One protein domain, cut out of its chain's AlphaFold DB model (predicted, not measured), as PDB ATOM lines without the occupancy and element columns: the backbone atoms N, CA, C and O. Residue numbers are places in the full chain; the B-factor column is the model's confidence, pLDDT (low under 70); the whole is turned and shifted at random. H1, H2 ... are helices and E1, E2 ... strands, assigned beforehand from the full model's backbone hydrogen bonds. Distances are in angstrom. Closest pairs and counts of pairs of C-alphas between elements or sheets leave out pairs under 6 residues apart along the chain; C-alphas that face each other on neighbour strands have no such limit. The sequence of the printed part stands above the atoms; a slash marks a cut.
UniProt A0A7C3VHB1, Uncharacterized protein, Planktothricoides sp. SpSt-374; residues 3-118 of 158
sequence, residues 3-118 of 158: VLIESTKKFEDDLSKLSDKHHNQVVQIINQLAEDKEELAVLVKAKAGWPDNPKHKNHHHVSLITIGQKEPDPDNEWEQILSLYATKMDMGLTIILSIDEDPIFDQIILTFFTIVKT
ATOM      1  N   VAL A   3     132.610 108.786 139.232       90.56
ATOM      2  CA  VAL A   3     132.610 107.705 138.240       90.56
ATOM      3  C   VAL A   3     133.012 106.418 138.941       90.56
ATOM      4  O   VAL A   3     134.102 106.336 139.510       90.56
ATOM      5  N   LEU A   4     132.131 105.424 138.892       93.06
ATOM      6  CA  LEU A   4     132.394 104.065 139.337       93.06
ATOM      7  C   LEU A   4     132.759 103.213 138.120       93.06
ATOM      8  O   LEU A   4     132.025 103.178 137.135       93.06
ATOM      9  N   ILE A   5     133.891 102.519 138.201       93.25
ATOM     10  CA  ILE A   5     134.329 101.576 137.172       93.25
ATOM     11  C   ILE A   5     134.051 100.161 137.661       93.25
ATOM     12  O   ILE A   5     134.539  99.750 138.714       93.25
ATOM     13  N   GLU A   6     133.321  99.407 136.850       93.56
ATOM     14  CA  GLU A   6     133.053  97.990 137.045       93.56
ATOM     15  C   GLU A   6     133.557  97.182 135.851       93.56
ATOM     16  O   GLU A   6     133.528  97.629 134.704       93.56
ATOM     17  N   SER A   7     133.980  95.949 136.100       93.50
ATOM     18  CA  SER A   7     134.389  95.011 135.059       93.50
ATOM     19  C   SER A   7     133.740  93.657 135.264       93.50
ATOM     20  O   SER A   7     133.555  93.181 136.383       93.50
ATOM     21  N   THR A   8     133.420  92.991 134.158       93.44
ATOM     22  CA  THR A   8     133.110  91.563 134.216       93.44
ATOM     23  C   THR A   8     134.395  90.743 134.290       93.44
ATOM     24  O   THR A   8     135.439  91.133 133.766       93.44
ATOM     25  N   LYS A   9     134.293  89.520 134.821       92.94
ATOM     26  CA  LYS A   9     135.403  88.557 134.787       92.94
ATOM     27  C   LYS A   9     135.924  88.308 133.366       92.94
ATOM     28  O   LYS A   9     137.120  88.145 133.164       92.94
ATOM     29  N   LYS A  10     135.029  88.296 132.370       93.38
ATOM     30  CA  LYS A  10     135.421  88.134 130.967       93.38
ATOM     31  C   LYS A  10     136.313  89.286 130.506       93.38
ATOM     32  O   LYS A  10     137.318  89.032 129.853       93.38
ATOM     33  N   PHE A  11     135.966  90.520 130.857       95.12
ATOM     34  CA  PHE A  11     136.793  91.680 130.549       95.12
ATOM     35  C   PHE A  11     138.183  91.580 131.191       95.12
ATOM     36  O   PHE A  11     139.178  91.794 130.506       95.12
ATOM     37  N   GLU A  12     138.260  91.204 132.469       96.06
ATOM     38  CA  GLU A  12     139.536  91.017 133.177       96.06
ATOM     39  C   GLU A  12     140.401  89.933 132.515       96.06
ATOM     40  O   GLU A  12     141.595  90.136 132.270       96.06
ATOM     41  N   ASP A  13     139.785  88.807 132.146       96.75
ATOM     42  CA  ASP A  13     140.450  87.728 131.418       96.75
ATOM     43  C   ASP A  13     140.935  88.196 130.035       96.75
ATOM     44  O   ASP A  13     142.039  87.837 129.622       96.75
ATOM     45  N   ASP A  14     140.134  88.976 129.303       95.44
ATOM     46  CA  ASP A  14     140.505  89.527 127.995       95.44
ATOM     47  C   ASP A  14     141.679  90.516 128.129       95.44
ATOM     48  O   ASP A  14     142.645  90.430 127.369       95.44
ATOM     49  N   LEU A  15     141.644  91.391 129.140       95.44
ATOM     50  CA  LEU A  15     142.690  92.370 129.444       95.44
ATOM     51  C   LEU A  15     144.027  91.694 129.786       95.44
ATOM     52  O   LEU A  15     145.069  92.108 129.280       95.44
ATOM     53  N   SER A  16     144.000  90.612 130.573       96.12
ATOM     54  CA  SER A  16     145.204  89.862 130.976       96.12
ATOM     55  C   SER A  16     145.939  89.169 129.820       96.12
ATOM     56  O   SER A  16     147.119  88.840 129.938       96.12
ATOM     57  N   LYS A  17     145.248  88.935 128.696       95.94
ATOM     58  CA  LYS A  17     145.802  88.273 127.501       95.94
ATOM     59  C   LYS A  17     146.437  89.258 126.521       95.94
ATOM     60  O   LYS A  17     147.030  88.830 125.528       95.94
ATOM     61  N   LEU A  18     146.279  90.559 126.750       94.31
ATOM     62  CA  LEU A  18     146.862  91.586 125.900       94.31
ATOM     63  C   LEU A  18     148.374  91.686 126.119       94.31
ATOM     64  O   LEU A  18     148.893  91.400 127.192       94.31
ATOM     65  N   SER A  19     149.089  92.134 125.087       93.19
ATOM     66  CA  SER A  19     150.478  92.562 125.256       93.19
ATOM     67  C   SER A  19     150.540  93.790 126.165       93.19
ATOM     68  O   SER A  19     149.600  94.586 126.171       93.19
ATOM     69  N   ASP A  20     151.664  94.014 126.847       94.06
ATOM     70  CA  ASP A  20     151.851  95.174 127.739       94.06
ATOM     71  C   ASP A  20     151.482  96.504 127.067       94.06
ATOM     72  O   ASP A  20     150.852  97.376 127.662       94.06
ATOM     73  N   LYS A  21     151.829  96.645 125.781       90.25
ATOM     74  CA  LYS A  21     151.473  97.817 124.979       90.25
ATOM     75  C   LYS A  21     149.953  97.987 124.882       90.25
ATOM     76  O   LYS A  21     149.442  99.064 125.178       90.25
ATOM     77  N   HIS A  22     149.240  96.938 124.473       90.12
ATOM     78  CA  HIS A  22     147.788  96.985 124.302       90.12
ATOM     79  C   HIS A  22     147.065  97.142 125.640       90.12
ATOM     80  O   HIS A  22     146.134  97.935 125.732       90.12
ATOM     81  N   HIS A  23     147.534  96.449 126.677       93.69
ATOM     82  CA  HIS A  23     147.041  96.585 128.039       93.69
ATOM     83  C   HIS A  23     147.110  98.044 128.513       93.69
ATOM     84  O   HIS A  23     146.102  98.617 128.923       93.69
ATOM     85  N   ASN A  24     148.275  98.684 128.383       90.81
ATOM     86  CA  ASN A  24     148.458 100.071 128.813       90.81
ATOM     87  C   ASN A  24     147.567 101.048 128.040       90.81
ATOM     88  O   ASN A  24     147.048 101.992 128.627       90.81
ATOM     89  N   GLN A  25     147.354 100.815 126.746       87.75
ATOM     90  CA  GLN A  25     146.461 101.654 125.945       87.75
ATOM     91  C   GLN A  25     144.991 101.480 126.336       87.75
ATOM     92  O   GLN A  25     144.267 102.469 126.404       87.75
ATOM     93  N   VAL A  26     144.553 100.255 126.650       90.38
ATOM     94  CA  VAL A  26     143.208 100.020 127.199       90.38
ATOM     95  C   VAL A  26     143.025 100.788 128.503       90.38
ATOM     96  O   VAL A  26     142.046 101.514 128.647       90.38
ATOM     97  N   VAL A  27     143.988 100.694 129.422       91.56
ATOM     98  CA  VAL A  27     143.943 101.419 130.700       91.56
ATOM     99  C   VAL A  27     143.904 102.937 130.486       91.56
ATOM    100  O   VAL A  27     143.125 103.625 131.141       91.56
ATOM    101  N   GLN A  28     144.688 103.469 129.544       89.44
ATOM    102  CA  GLN A  28     144.655 104.894 129.199       89.44
ATOM    103  C   GLN A  28     143.278 105.341 128.703       89.44
ATOM    104  O   GLN A  28     142.795 106.381 129.139       89.44
ATOM    105  N   ILE A  29     142.630 104.547 127.847       85.56
ATOM    106  CA  ILE A  29     141.282 104.842 127.345       85.56
ATOM    107  C   ILE A  29     140.253 104.830 128.478       85.56
ATOM    108  O   ILE A  29     139.405 105.714 128.531       85.56
ATOM    109  N   ILE A  30     140.331 103.860 129.395       89.81
ATOM    110  CA  ILE A  30     139.429 103.784 130.555       89.81
ATOM    111  C   ILE A  30     139.583 105.023 131.436       89.81
ATOM    112  O   ILE A  30     138.586 105.636 131.808       89.81
ATOM    113  N   ASN A  31     140.824 105.416 131.729       90.00
ATOM    114  CA  ASN A  31     141.093 106.609 132.528       90.00
ATOM    115  C   ASN A  31     140.577 107.870 131.828       90.00
ATOM    116  O   ASN A  31     139.902 108.679 132.453       90.00
ATOM    117  N   GLN A  32     140.824 108.002 130.523       85.31
ATOM    118  CA  GLN A  32     140.352 109.143 129.743       85.31
ATOM    119  C   GLN A  32     138.818 109.222 129.709       85.31
ATOM    120  O   GLN A  32     138.260 110.304 129.856       85.31
ATOM    121  N   LEU A  33     138.131 108.083 129.565       83.56
ATOM    122  CA  LEU A  33     136.671 108.015 129.657       83.56
ATOM    123  C   LEU A  33     136.170 108.461 131.035       83.56
ATOM    124  O   LEU A  33     135.218 109.228 131.114       83.56
ATOM    125  N   ALA A  34     136.811 108.008 132.113       87.62
ATOM    126  CA  ALA A  34     136.413 108.352 133.478       87.62
ATOM    127  C   ALA A  34     136.688 109.824 133.849       87.62
ATOM    128  O   ALA A  34     136.033 110.368 134.742       87.62
ATOM    129  N   GLU A  35     137.642 110.473 133.181       88.88
ATOM    130  CA  GLU A  35     137.941 111.897 133.361       88.88
ATOM    131  C   GLU A  35     136.894 112.808 132.694       88.88
ATOM    132  O   GLU A  35     136.607 113.888 133.220       88.88
ATOM    133  N   ASP A  36     136.270 112.375 131.591       84.56
ATOM    134  CA  ASP A  36     135.302 113.174 130.822       84.56
ATOM    135  C   ASP A  36     133.864 113.071 131.366       84.56
ATOM    136  O   ASP A  36     132.923 112.587 130.728       84.56
ATOM    137  N   LYS A  37     133.688 113.524 132.610       81.56
ATOM    138  CA  LYS A  37     132.409 113.447 133.336       81.56
ATOM    139  C   LYS A  37     131.273 114.222 132.661       81.56
ATOM    140  O   LYS A  37     130.115 113.835 132.799       81.56
ATOM    141  N   GLU A  38     131.584 115.322 131.973       80.00
ATOM    142  CA  GLU A  38     130.578 116.131 131.274       80.00
ATOM    143  C   GLU A  38     129.995 115.370 130.081       80.00
ATOM    144  O   GLU A  38     128.771 115.295 129.954       80.00
ATOM    145  N   GLU A  39     130.845 114.745 129.259       77.56
ATOM    146  CA  GLU A  39     130.400 113.928 128.127       77.56
ATOM    147  C   GLU A  39     129.632 112.692 128.609       77.56
ATOM    148  O   GLU A  39     128.542 112.404 128.110       77.56
ATOM    149  N   LEU A  40     130.132 112.000 129.639       79.38
ATOM    150  CA  LEU A  40     129.417 110.869 130.230       79.38
ATOM    151  C   LEU A  40     128.023 111.277 130.729       79.38
ATOM    152  O   LEU A  40     127.049 110.571 130.470       79.38
ATOM    153  N   ALA A  41     127.891 112.438 131.376       78.00
ATOM    154  CA  ALA A  41     126.596 112.943 131.823       78.00
ATOM    155  C   ALA A  41     125.658 113.280 130.648       78.00
ATOM    156  O   ALA A  41     124.445 113.091 130.759       78.00
ATOM    157  N   VAL A  42     126.188 113.763 129.519       76.19
ATOM    158  CA  VAL A  42     125.407 113.970 128.285       76.19
ATOM    159  C   VAL A  42     124.926 112.635 127.717       76.19
ATOM    160  O   VAL A  42     123.747 112.512 127.385       76.19
ATOM    161  N   LEU A  43     125.797 111.627 127.649       73.56
ATOM    162  CA  LEU A  43     125.470 110.295 127.123       73.56
ATOM    163  C   LEU A  43     124.423 109.576 127.975       73.56
ATOM    164  O   LEU A  43     123.492 108.978 127.434       73.56
ATOM    165  N   VAL A  44     124.541 109.696 129.296       72.69
ATOM    166  CA  VAL A  44     123.551 109.203 130.256       72.69
ATOM    167  C   VAL A  44     122.212 109.918 130.066       72.69
ATOM    168  O   VAL A  44     121.176 109.268 129.963       72.69
ATOM    169  N   LYS A  45     122.202 111.250 129.941       68.19
ATOM    170  CA  LYS A  45     120.955 112.016 129.749       68.19
ATOM    171  C   LYS A  45     120.302 111.772 128.394       68.19
ATOM    172  O   LYS A  45     119.077 111.766 128.313       68.19
ATOM    173  N   ALA A  46     121.085 111.493 127.352       63.03
ATOM    174  CA  ALA A  46     120.565 111.083 126.048       63.03
ATOM    175  C   ALA A  46     119.775 109.754 126.109       63.03
ATOM    176  O   ALA A  46     118.981 109.475 125.210       63.03
ATOM    177  N   LYS A  47     119.935 108.958 127.181       54.84
ATOM    178  CA  LYS A  47     119.106 107.779 127.488       54.84
ATOM    179  C   LYS A  47     117.685 108.146 127.943       54.84
ATOM    180  O   LYS A  47     116.772 107.361 127.725       54.84
ATOM    181  N   ALA A  48     117.496 109.316 128.563       40.03
ATOM    182  CA  ALA A  48     116.245 109.731 129.212       40.03
ATOM    183  C   ALA A  48     115.307 110.570 128.316       40.03
ATOM    184  O   ALA A  48     114.191 110.899 128.709       40.03
ATOM    185  N   GLY A  49     115.742 110.915 127.109       37.47
ATOM    186  CA  GLY A  49     114.963 111.674 126.138       37.47
ATOM    187  C   GLY A  49     115.890 112.197 125.058       37.47
ATOM    188  O   GLY A  49     116.907 112.807 125.373       37.47
ATOM    189  N   TRP A  50     115.560 111.924 123.795       34.88
ATOM    190  CA  TRP A  50     116.289 112.424 122.629       34.88
ATOM    191  C   TRP A  50     116.626 113.916 122.759       34.88
ATOM    192  O   TRP A  50     115.718 114.743 122.877       34.88
ATOM    193  N   PRO A  51     117.893 114.291 122.551       35.25
ATOM    194  CA  PRO A  51     118.218 115.476 121.796       35.25
ATOM    195  C   PRO A  51     118.721 115.053 120.414       35.25
ATOM    196  O   PRO A  51     119.416 114.046 120.268       35.25
ATOM    197  N   ASP A  52     118.368 115.845 119.402       36.91
ATOM    198  CA  ASP A  52     118.969 115.810 118.073       36.91
ATOM    199  C   ASP A  52     120.459 115.464 118.150       36.91
ATOM    200  O   ASP A  52     121.243 116.219 118.730       36.91
ATOM    201  N   ASN A  53     120.796 114.304 117.575       38.81
ATOM    202  CA  ASN A  53     122.122 113.827 117.194       38.81
ATOM    203  C   ASN A  53     123.261 114.741 117.692       38.81
ATOM    204  O   ASN A  53     123.607 115.701 116.984       38.81
ATOM    205  N   PRO A  54     123.837 114.499 118.891       42.28
ATOM    206  CA  PRO A  54     124.997 115.254 119.321       42.28
ATOM    207  C   PRO A  54     126.101 114.950 118.317       42.28
ATOM    208  O   PRO A  54     126.675 113.863 118.287       42.28
ATOM    209  N   LYS A  55     126.335 115.915 117.422       38.66
ATOM    210  CA  LYS A  55     127.394 115.875 116.422       38.66
ATOM    211  C   LYS A  55     128.659 115.395 117.113       38.66
ATOM    212  O   LYS A  55     129.147 116.095 117.997       38.66
ATOM    213  N   HIS A  56     129.156 114.240 116.669       44.00
ATOM    214  CA  HIS A  56     130.441 113.658 117.035       44.00
ATOM    215  C   HIS A  56     131.480 114.759 117.253       44.00
ATOM    216  O   HIS A  56     132.028 115.314 116.294       44.00
ATOM    217  N   LYS A  57     131.749 115.109 118.510       39.56
ATOM    218  CA  LYS A  57     132.968 115.833 118.818       39.56
ATOM    219  C   LYS A  57     134.035 114.771 118.972       39.56
ATOM    220  O   LYS A  57     134.030 113.997 119.918       39.56
ATOM    221  N   ASN A  58     134.918 114.722 117.980       37.59
ATOM    222  CA  ASN A  58     136.157 113.960 118.026       37.59
ATOM    223  C   ASN A  58     137.034 114.515 119.157       37.59
ATOM    224  O   ASN A  58     137.957 115.290 118.905       37.59
ATOM    225  N   HIS A  59     136.746 114.143 120.398       38.97
ATOM    226  CA  HIS A  59     137.716 114.233 121.471       38.97
ATOM    227  C   HIS A  59     138.536 112.943 121.421       38.97
ATOM    228  O   HIS A  59     138.031 111.840 121.577       38.97
ATOM    229  N   HIS A  60     139.789 113.125 121.008       41.84
ATOM    230  CA  HIS A  60     140.898 112.174 120.948       41.84
ATOM    231  C   HIS A  60     140.577 110.703 121.317       41.84
ATOM    232  O   HIS A  60     140.490 110.349 122.485       41.84
ATOM    233  N   HIS A  61     140.505 109.855 120.282       46.94
ATOM    234  CA  HIS A  61     140.636 108.384 120.298       46.94
ATOM    235  C   HIS A  61     139.482 107.496 120.786       46.94
ATOM    236  O   HIS A  61     139.631 106.277 120.709       46.94
ATOM    237  N   VAL A  62     138.324 108.028 121.194       49.09
ATOM    238  CA  VAL A  62     137.186 107.183 121.608       49.09
ATOM    239  C   VAL A  62     135.931 107.525 120.807       49.09
ATOM    240  O   VAL A  62     135.292 108.548 121.017       49.09
ATOM    241  N   SER A  63     135.555 106.651 119.870       54.72
ATOM    242  CA  SER A  63     134.253 106.721 119.196       54.72
ATOM    243  C   SER A  63     133.263 105.848 119.947       54.72
ATOM    244  O   SER A  63     133.365 104.633 119.832       54.72
ATOM    245  N   LEU A  64     132.334 106.453 120.689       56.56
ATOM    246  CA  LEU A  64     131.242 105.739 121.349       56.56
ATOM    247  C   LEU A  64     130.073 105.574 120.377       56.56
ATOM    248  O   LEU A  64     129.516 106.552 119.882       56.56
ATOM    249  N   ILE A  65     129.718 104.327 120.082       56.72
ATOM    250  CA  ILE A  65     128.543 103.990 119.269       56.72
ATOM    251  C   ILE A  65     127.456 103.492 120.215       56.72
ATOM    252  O   ILE A  65     127.671 102.482 120.876       56.72
ATOM    253  N   THR A  66     126.309 104.173 120.268       57.41
ATOM    254  CA  THR A  66     125.125 103.709 121.009       57.41
ATOM    255  C   THR A  66     124.408 102.632 120.206       57.41
ATOM    256  O   THR A  66     124.062 102.855 119.044       57.41
ATOM    257  N   ILE A  67     124.163 101.468 120.806       54.91
ATOM    258  CA  ILE A  67     123.613 100.318 120.083       54.91
ATOM    259  C   ILE A  67     122.359  99.817 120.804       54.91
ATOM    260  O   ILE A  67     122.416  98.929 121.647       54.91
ATOM    261  N   GLY A  68     121.213 100.390 120.426       52.06
ATOM    262  CA  GLY A  68     119.889  99.974 120.891       52.06
ATOM    263  C   GLY A  68     119.102 101.109 121.535       52.06
ATOM    264  O   GLY A  68     119.221 101.352 122.726       52.06
ATOM    265  N   GLN A  69     118.243 101.761 120.754       49.28
ATOM    266  CA  GLN A  69     117.101 102.533 121.243       49.28
ATOM    267  C   GLN A  69     115.898 102.083 120.415       49.28
ATOM    268  O   GLN A  69     115.933 102.167 119.188       49.28
ATOM    269  N   LYS A  70     114.869 101.527 121.057       46.22
ATOM    270  CA  LYS A  70     113.581 101.303 120.395       46.22
ATOM    271  C   LYS A  70     112.673 102.466 120.786       46.22
ATOM    272  O   LYS A  70     112.667 102.837 121.953       46.22
ATOM    273  N   GLU A  71     111.949 103.025 119.816       46.44
ATOM    274  CA  GLU A  71     110.894 104.008 120.077       46.44
ATOM    275  C   GLU A  71     109.899 103.478 121.121       46.44
ATOM    276  O   GLU A  71     109.629 102.266 121.124       46.44
ATOM    277  N   PRO A  72     109.326 104.371 121.948       47.69
ATOM    278  CA  PRO A  72     108.250 104.016 122.846       47.69
ATOM    279  C   PRO A  72     107.110 103.352 122.092       47.69
ATOM    280  O   PRO A  72     106.519 103.942 121.189       47.69
ATOM    281  N   ASP A  73     106.814 102.109 122.450       51.66
ATOM    282  CA  ASP A  73     105.571 101.473 122.047       51.66
ATOM    283  C   ASP A  73     104.546 101.838 123.127       51.66
ATOM    284  O   ASP A  73     104.680 101.355 124.254       51.66
ATOM    285  N   PRO A  74     103.558 102.701 122.831       51.28
ATOM    286  CA  PRO A  74     102.603 103.177 123.829       51.28
ATOM    287  C   PRO A  74     101.780 102.045 124.467       51.28
ATOM    288  O   PRO A  74     101.173 102.265 125.513       51.28
ATOM    289  N   ASP A  75     101.794 100.843 123.878       56.66
ATOM    290  CA  ASP A  75     101.108  99.654 124.384       56.66
ATOM    291  C   ASP A  75     102.036  98.681 125.154       56.66
ATOM    292  O   ASP A  75     101.577  97.641 125.635       56.66
ATOM    293  N   ASN A  76     103.338  98.975 125.294       47.50
ATOM    294  CA  ASN A  76     104.303  98.146 126.028       47.50
ATOM    295  C   ASN A  76     105.048  98.961 127.097       47.50
ATOM    296  O   ASN A  76     106.063  99.589 126.824       47.50
ATOM    297  N   GLU A  77     104.609  98.841 128.351       43.44
ATOM    298  CA  GLU A  77     105.170  99.522 129.535       43.44
ATOM    299  C   GLU A  77     106.613  99.110 129.925       43.44
ATOM    300  O   GLU A  77     107.105  99.506 130.980       43.44
ATOM    301  N   TRP A  78     107.322  98.319 129.112       42.22
ATOM    302  CA  TRP A  78     108.663  97.812 129.440       42.22
ATOM    303  C   TRP A  78     109.701  98.215 128.392       42.22
ATOM    304  O   TRP A  78     110.139  97.410 127.566       42.22
ATOM    305  N   GLU A  79     110.132  99.470 128.456       45.66
ATOM    306  CA  GLU A  79     111.288  99.986 127.724       45.66
ATOM    307  C   GLU A  79     112.563  99.791 128.544       45.66
ATOM    308  O   GLU A  79     112.960 100.637 129.342       45.66
ATOM    309  N   GLN A  80     113.243  98.664 128.346       49.22
ATOM    310  CA  GLN A  80     114.643  98.568 128.747       49.22
ATOM    311  C   GLN A  80     115.520  98.884 127.540       49.22
ATOM    312  O   GLN A  80     115.742  98.050 126.660       49.22
ATOM    313  N   ILE A  81     115.993 100.127 127.507       51.88
ATOM    314  CA  ILE A  81     117.025 100.594 126.588       51.88
ATOM    315  C   ILE A  81     118.361 100.074 127.121       51.88
ATOM    316  O   ILE A  81     118.874 100.550 128.136       51.88
ATOM    317  N   LEU A  82     118.917  99.067 126.450       55.19
ATOM    318  CA  LEU A  82     120.298  98.659 126.671       55.19
ATOM    319  C   LEU A  82     121.219  99.707 126.066       55.19
ATOM    320  O   LEU A  82     121.457  99.722 124.861       55.19
ATOM    321  N   SER A  83     121.751 100.572 126.919       65.62
ATOM    322  CA  SER A  83     122.780 101.538 126.548       65.62
ATOM    323  C   SER A  83     124.136 100.845 126.505       65.62
ATOM    324  O   SER A  83     124.982 101.026 127.379       65.62
ATOM    325  N   LEU A  84     124.313  99.990 125.498       70.94
ATOM    326  CA  LEU A  84     125.613  99.433 125.165       70.94
ATOM    327  C   LEU A  84     126.357 100.407 124.261       70.94
ATOM    328  O   LEU A  84     125.832 100.876 123.245       70.94
ATOM    329  N   TYR A  85     127.601 100.653 124.638       73.44
ATOM    330  CA  TYR A  85     128.548 101.467 123.914       73.44
ATOM    331  C   TYR A  85     129.733 100.618 123.481       73.44
ATOM    332  O   TYR A  85     130.143  99.671 124.156       73.44
ATOM    333  N   ALA A  86     130.304 100.978 122.342       72.44
ATOM    334  CA  ALA A  86     131.551 100.411 121.863       72.44
ATOM    335  C   ALA A  86     132.567 101.527 121.677       72.44
ATOM    336  O   ALA A  86     132.201 102.534 121.084       72.44
ATOM    337  N   THR A  87     133.810 101.348 122.132       73.75
ATOM    338  CA  THR A  87     134.928 102.237 121.779       73.75
ATOM    339  C   THR A  87     135.942 101.505 120.912       73.75
ATOM    340  O   THR A  87     136.489 100.473 121.309       73.75
ATOM    341  N   LYS A  88     136.158 102.022 119.696       68.25
ATOM    342  CA  LYS A  88     137.154 101.510 118.751       68.25
ATOM    343  C   LYS A  88     138.512 102.140 119.039       68.25
ATOM    344  O   LYS A  88     138.637 103.358 119.067       68.25
ATOM    345  N   MET A  89     139.530 101.298 119.154       71.31
ATOM    346  CA  MET A  89     140.923 101.706 119.301       71.31
ATOM    347  C   MET A  89     141.645 101.700 117.955       71.31
ATOM    348  O   MET A  89     141.359 100.867 117.090       71.31
ATOM    349  N   ASP A  90     142.685 102.523 117.831       65.38
ATOM    350  CA  ASP A  90     143.542 102.613 116.635       65.38
ATOM    351  C   ASP A  90     144.248 101.291 116.253       65.38
ATOM    352  O   ASP A  90     144.852 101.179 115.190       65.38
ATOM    353  N   MET A  91     144.159 100.256 117.091       69.12
ATOM    354  CA  MET A  91     144.826  98.958 116.917       69.12
ATOM    355  C   MET A  91     143.895  97.825 116.483       69.12
ATOM    356  O   MET A  91     144.272  96.657 116.553       69.12
ATOM    357  N   GLY A  92     142.670  98.149 116.066       81.44
ATOM    358  CA  GLY A  92     141.690  97.135 115.674       81.44
ATOM    359  C   GLY A  92     141.148  96.333 116.860       81.44
ATOM    360  O   GLY A  92     140.728  95.192 116.678       81.44
ATOM    361  N   LEU A  93     141.172  96.920 118.060       87.50
ATOM    362  CA  LEU A  93     140.473  96.422 119.241       87.50
ATOM    363  C   LEU A  93     139.243  97.288 119.507       87.50
ATOM    364  O   LEU A  93     139.239  98.486 119.222       87.50
ATOM    365  N   THR A  94     138.223  96.677 120.085       86.25
ATOM    366  CA  THR A  94     136.978  97.316 120.486       86.25
ATOM    367  C   THR A  94     136.644  96.886 121.909       86.25
ATOM    368  O   THR A  94     136.606  95.690 122.204       86.25
ATOM    369  N   ILE A  95     136.391  97.855 122.788       89.00
ATOM    370  CA  ILE A  95     135.808  97.599 124.111       89.00
ATOM    371  C   ILE A  95     134.298  97.718 123.987       89.00
ATOM    372  O   ILE A  95     133.821  98.689 123.399       89.00
ATOM    373  N   ILE A  96     133.563  96.782 124.579       86.94
ATOM    374  CA  ILE A  96     132.115  96.904 124.774       86.94
ATOM    375  C   ILE A  96     131.858  97.215 126.250       86.94
ATOM    376  O   ILE A  96     132.348  96.494 127.126       86.94
ATOM    377  N   LEU A  97     131.102  98.277 126.516       88.50
ATOM    378  CA  LEU A  97     130.766  98.754 127.857       88.50
ATOM    379  C   LEU A  97     129.311  99.243 127.939       88.50
ATOM    380  O   LEU A  97     128.687  99.475 126.906       88.50
ATOM    381  N   SER A  98     128.778  99.431 129.144       86.00
ATOM    382  CA  SER A  98     127.595 100.268 129.382       86.00
ATOM    383  C   SER A  98     127.965 101.521 130.164       86.00
ATOM    384  O   SER A  98     129.010 101.581 130.817       86.00
ATOM    385  N   ILE A  99     127.108 102.530 130.038       84.50
ATOM    386  CA  ILE A  99     127.180 103.780 130.790       84.50
ATOM    387  C   ILE A  99     125.802 103.985 131.410       84.50
ATOM    388  O   ILE A  99     124.807 104.117 130.690       84.50
ATOM    389  N   ASP A 100     125.751 103.998 132.735       84.00
ATOM    390  CA  ASP A 100     124.520 104.080 133.515       84.00
ATOM    391  C   ASP A 100     124.631 105.159 134.604       84.00
ATOM    392  O   ASP A 100     125.727 105.537 135.011       84.00
ATOM    393  N   GLU A 101     123.494 105.682 135.065       85.56
ATOM    394  CA  GLU A 101     123.434 106.611 136.200       85.56
ATOM    395  C   GLU A 101     122.982 105.875 137.451       85.56
ATOM    396  O   GLU A 101     122.020 105.105 137.400       85.56
ATOM    397  N   ASP A 102     123.601 106.195 138.581       85.25
ATOM    398  CA  ASP A 102     123.060 105.898 139.897       85.25
ATOM    399  C   ASP A 102     122.684 107.211 140.604       85.25
ATOM    400  O   ASP A 102     123.542 107.881 141.194       85.25
ATOM    401  N   PRO A 103     121.392 107.593 140.565       84.19
ATOM    402  CA  PRO A 103     120.915 108.820 141.190       84.19
ATOM    403  C   PRO A 103     121.012 108.809 142.719       84.19
ATOM    404  O   PRO A 103     120.973 109.875 143.332       84.19
ATOM    405  N   ILE A 104     121.098 107.631 143.356       90.44
ATOM    406  CA  ILE A 104     121.167 107.525 144.821       90.44
ATOM    407  C   ILE A 104     122.528 108.022 145.309       90.44
ATOM    408  O   ILE A 104     122.602 108.696 146.339       90.44
ATOM    409  N   PHE A 105     123.587 107.714 144.561       89.44
ATOM    410  CA  PHE A 105     124.961 108.069 144.917       89.44
ATOM    411  C   PHE A 105     125.543 109.216 144.080       89.44
ATOM    412  O   PHE A 105     126.711 109.546 144.262       89.44
ATOM    413  N   ASP A 106     124.748 109.844 143.204       88.19
ATOM    414  CA  ASP A 106     125.197 110.893 142.273       88.19
ATOM    415  C   ASP A 106     126.461 110.459 141.510       88.19
ATOM    416  O   ASP A 106     127.493 111.137 141.519       88.19
ATOM    417  N   GLN A 107     126.412 109.282 140.880       90.75
ATOM    418  CA  GLN A 107     127.555 108.715 140.163       90.75
ATOM    419  C   GLN A 107     127.165 108.124 138.809       90.75
ATOM    420  O   GLN A 107     126.036 107.690 138.592       90.75
ATOM    421  N   ILE A 108     128.138 108.093 137.905       89.56
ATOM    422  CA  ILE A 108     128.056 107.395 136.625       89.56
ATOM    423  C   ILE A 108     128.755 106.049 136.781       89.56
ATOM    424  O   ILE A 108     129.884 105.991 137.268       89.56
ATOM    425  N   ILE A 109     128.099 104.978 136.359       89.69
ATOM    426  CA  ILE A 109     128.642 103.624 136.363       89.69
ATOM    427  C   ILE A 109     129.105 103.286 134.947       89.69
ATOM    428  O   ILE A 109     128.322 103.332 133.997       89.69
ATOM    429  N   LEU A 110     130.386 102.950 134.815       90.81
ATOM    430  CA  LEU A 110     130.979 102.399 133.602       90.81
ATOM    431  C   LEU A 110     131.201 100.902 133.800       90.81
ATOM    432  O   LEU A 110     132.089 100.515 134.560       90.81
ATOM    433  N   THR A 111     130.445 100.065 133.093       91.38
ATOM    434  CA  THR A 111     130.583  98.605 133.202       91.38
ATOM    435  C   THR A 111     131.239  98.034 131.951       91.38
ATOM    436  O   THR A 111     130.664  98.052 130.865       91.38
ATOM    437  N   PHE A 112     132.443  97.486 132.096       92.50
ATOM    438  CA  PHE A 112     133.231  96.915 131.006       92.50
ATOM    439  C   PHE A 112     132.946  95.414 130.812       92.50
ATOM    440  O   PHE A 112     133.198  94.588 131.696       92.50
ATOM    441  N   PHE A 113     132.452  95.030 129.629       91.62
ATOM    442  CA  PHE A 113     132.025  93.653 129.349       91.62
ATOM    443  C   PHE A 113     133.102  92.790 128.690       91.62
ATOM    444  O   PHE A 113     133.284  91.635 129.069       91.62
ATOM    445  N   THR A 114     133.799  93.300 127.675       93.56
ATOM    446  CA  THR A 114     134.791  92.511 126.922       93.56
ATOM    447  C   THR A 114     135.711  93.406 126.101       93.56
ATOM    448  O   THR A 114     135.369  94.555 125.803       93.56
ATOM    449  N   ILE A 115     136.853  92.846 125.702       93.81
ATOM    450  CA  ILE A 115     137.745  93.416 124.692       93.81
ATOM    451  C   ILE A 115     137.805  92.423 123.535       93.81
ATOM    452  O   ILE A 115     138.158  91.261 123.732       93.81
ATOM    453  N   VAL A 116     137.473  92.875 122.330       90.62
ATOM    454  CA  VAL A 116     137.470  92.036 121.124       90.62
ATOM    455  C   VAL A 116     138.173  92.725 119.975       90.62
ATOM    456  O   VAL A 116     138.409  93.932 120.014       90.62
ATOM    457  N   LYS A 117     138.514  91.974 118.931       90.12
ATOM    458  CA  LYS A 117     138.947  92.601 117.683       90.12
ATOM    459  C   LYS A 117     137.775  93.319 117.018       90.12
ATOM    460  O   LYS A 117     136.616  92.942 117.191       90.12
ATOM    461  N   THR A 118     138.065  94.352 116.237       83.06
ATOM    462  CA  THR A 118     137.026  95.153 115.577       83.06
ATOM    463  C   THR A 118     136.176  94.334 114.598       83.06
ATOM    464  O   THR A 118     135.002  94.642 114.430       83.06
TER     465      THR A 118
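Overview. This is residues 3 to 118 of the 158 residues of an uncharacterized protein of Planktothricoides sp. SpSt-374 (UniProt A0A7C3VHB1). A strongly twisted sheet of five strands has two helices, H2 and H3, packed over one face, while H1 stands beside the strands near E5. The long loop between E2 and E3 sticks out with residues 72 to 78 and makes much of the length. The printed part has 116 residues, with three named helices and five named strands in the order E1 H1 H2 H3 E2 E3 E4 E5, a mixed class. The sheet's order is E1 E5 E4 E3 E2, mixed. The whole is compact, with a radius of gyration of the C-alphas of 15.1 A, and elongated, spanning 50 by 30 by 29 A.

Arrangement. Begin at E5, residues 107 to 117, and E4, residues 93 to 102, an antiparallel hairpin; N 109 and O 100 are 2.8 A apart, within hydrogen-bond range. E3, residues 84 to 88, forms a hairpin with E4, with N 85 and O 97 at 2.8 A, and another with E2, residues 63 to 67, with N 67 and O 84 at 3.0 A. E2 E3 E4 E5 form a meander, each strand the antiparallel neighbour of the one before. On the other side of E5 find edge strand E1, residues 3 to 7, parallel to it, with N 4 and O 108 at 2.8 A. H2, residues 20 to 35, is on the sheet at a height of 9.4 A and over E5, along the strands at 22 degrees on the local plane; it is only just not over E4, where 2 of its C-alphas fall. H3, residues 37 to 45, is on the same face as H2, two layers in all; its closest C-alphas to E4 are Val 44 and Asp 100, 6.1 A. H1, residues 9 to 16, stands only just at the sheet's level, at a height of 3.5 A. H1 and H2 only just touch, with 3 pairs of C-alphas within 8 A, the closest Leu 15 and His 23 at 6.2 A. In H1, H2 and H3 every O i to N i+4 pair is within hydrogen-bond range.

Along the chain. Find C-alpha 3 at (132.610, 107.705, 138.240), where E1 begins. H2 starts at C-alpha 20, (151.851, 95.174, 127.739), and runs 22.5 A. E4 runs 28.6 A, and E5 runs 29.9 A to C-alpha 117 at (138.947, 92.601, 117.683).

Size, cuts and confidence. The C-alphas farthest apart are those of Asp 20 and Asp 75, 51.1 A. The printed part has no cut. The links H3 to E2 and E2 to E3 are long. The pLDDT is under 70 at residues 45 to 83, 88, and 90 to 91.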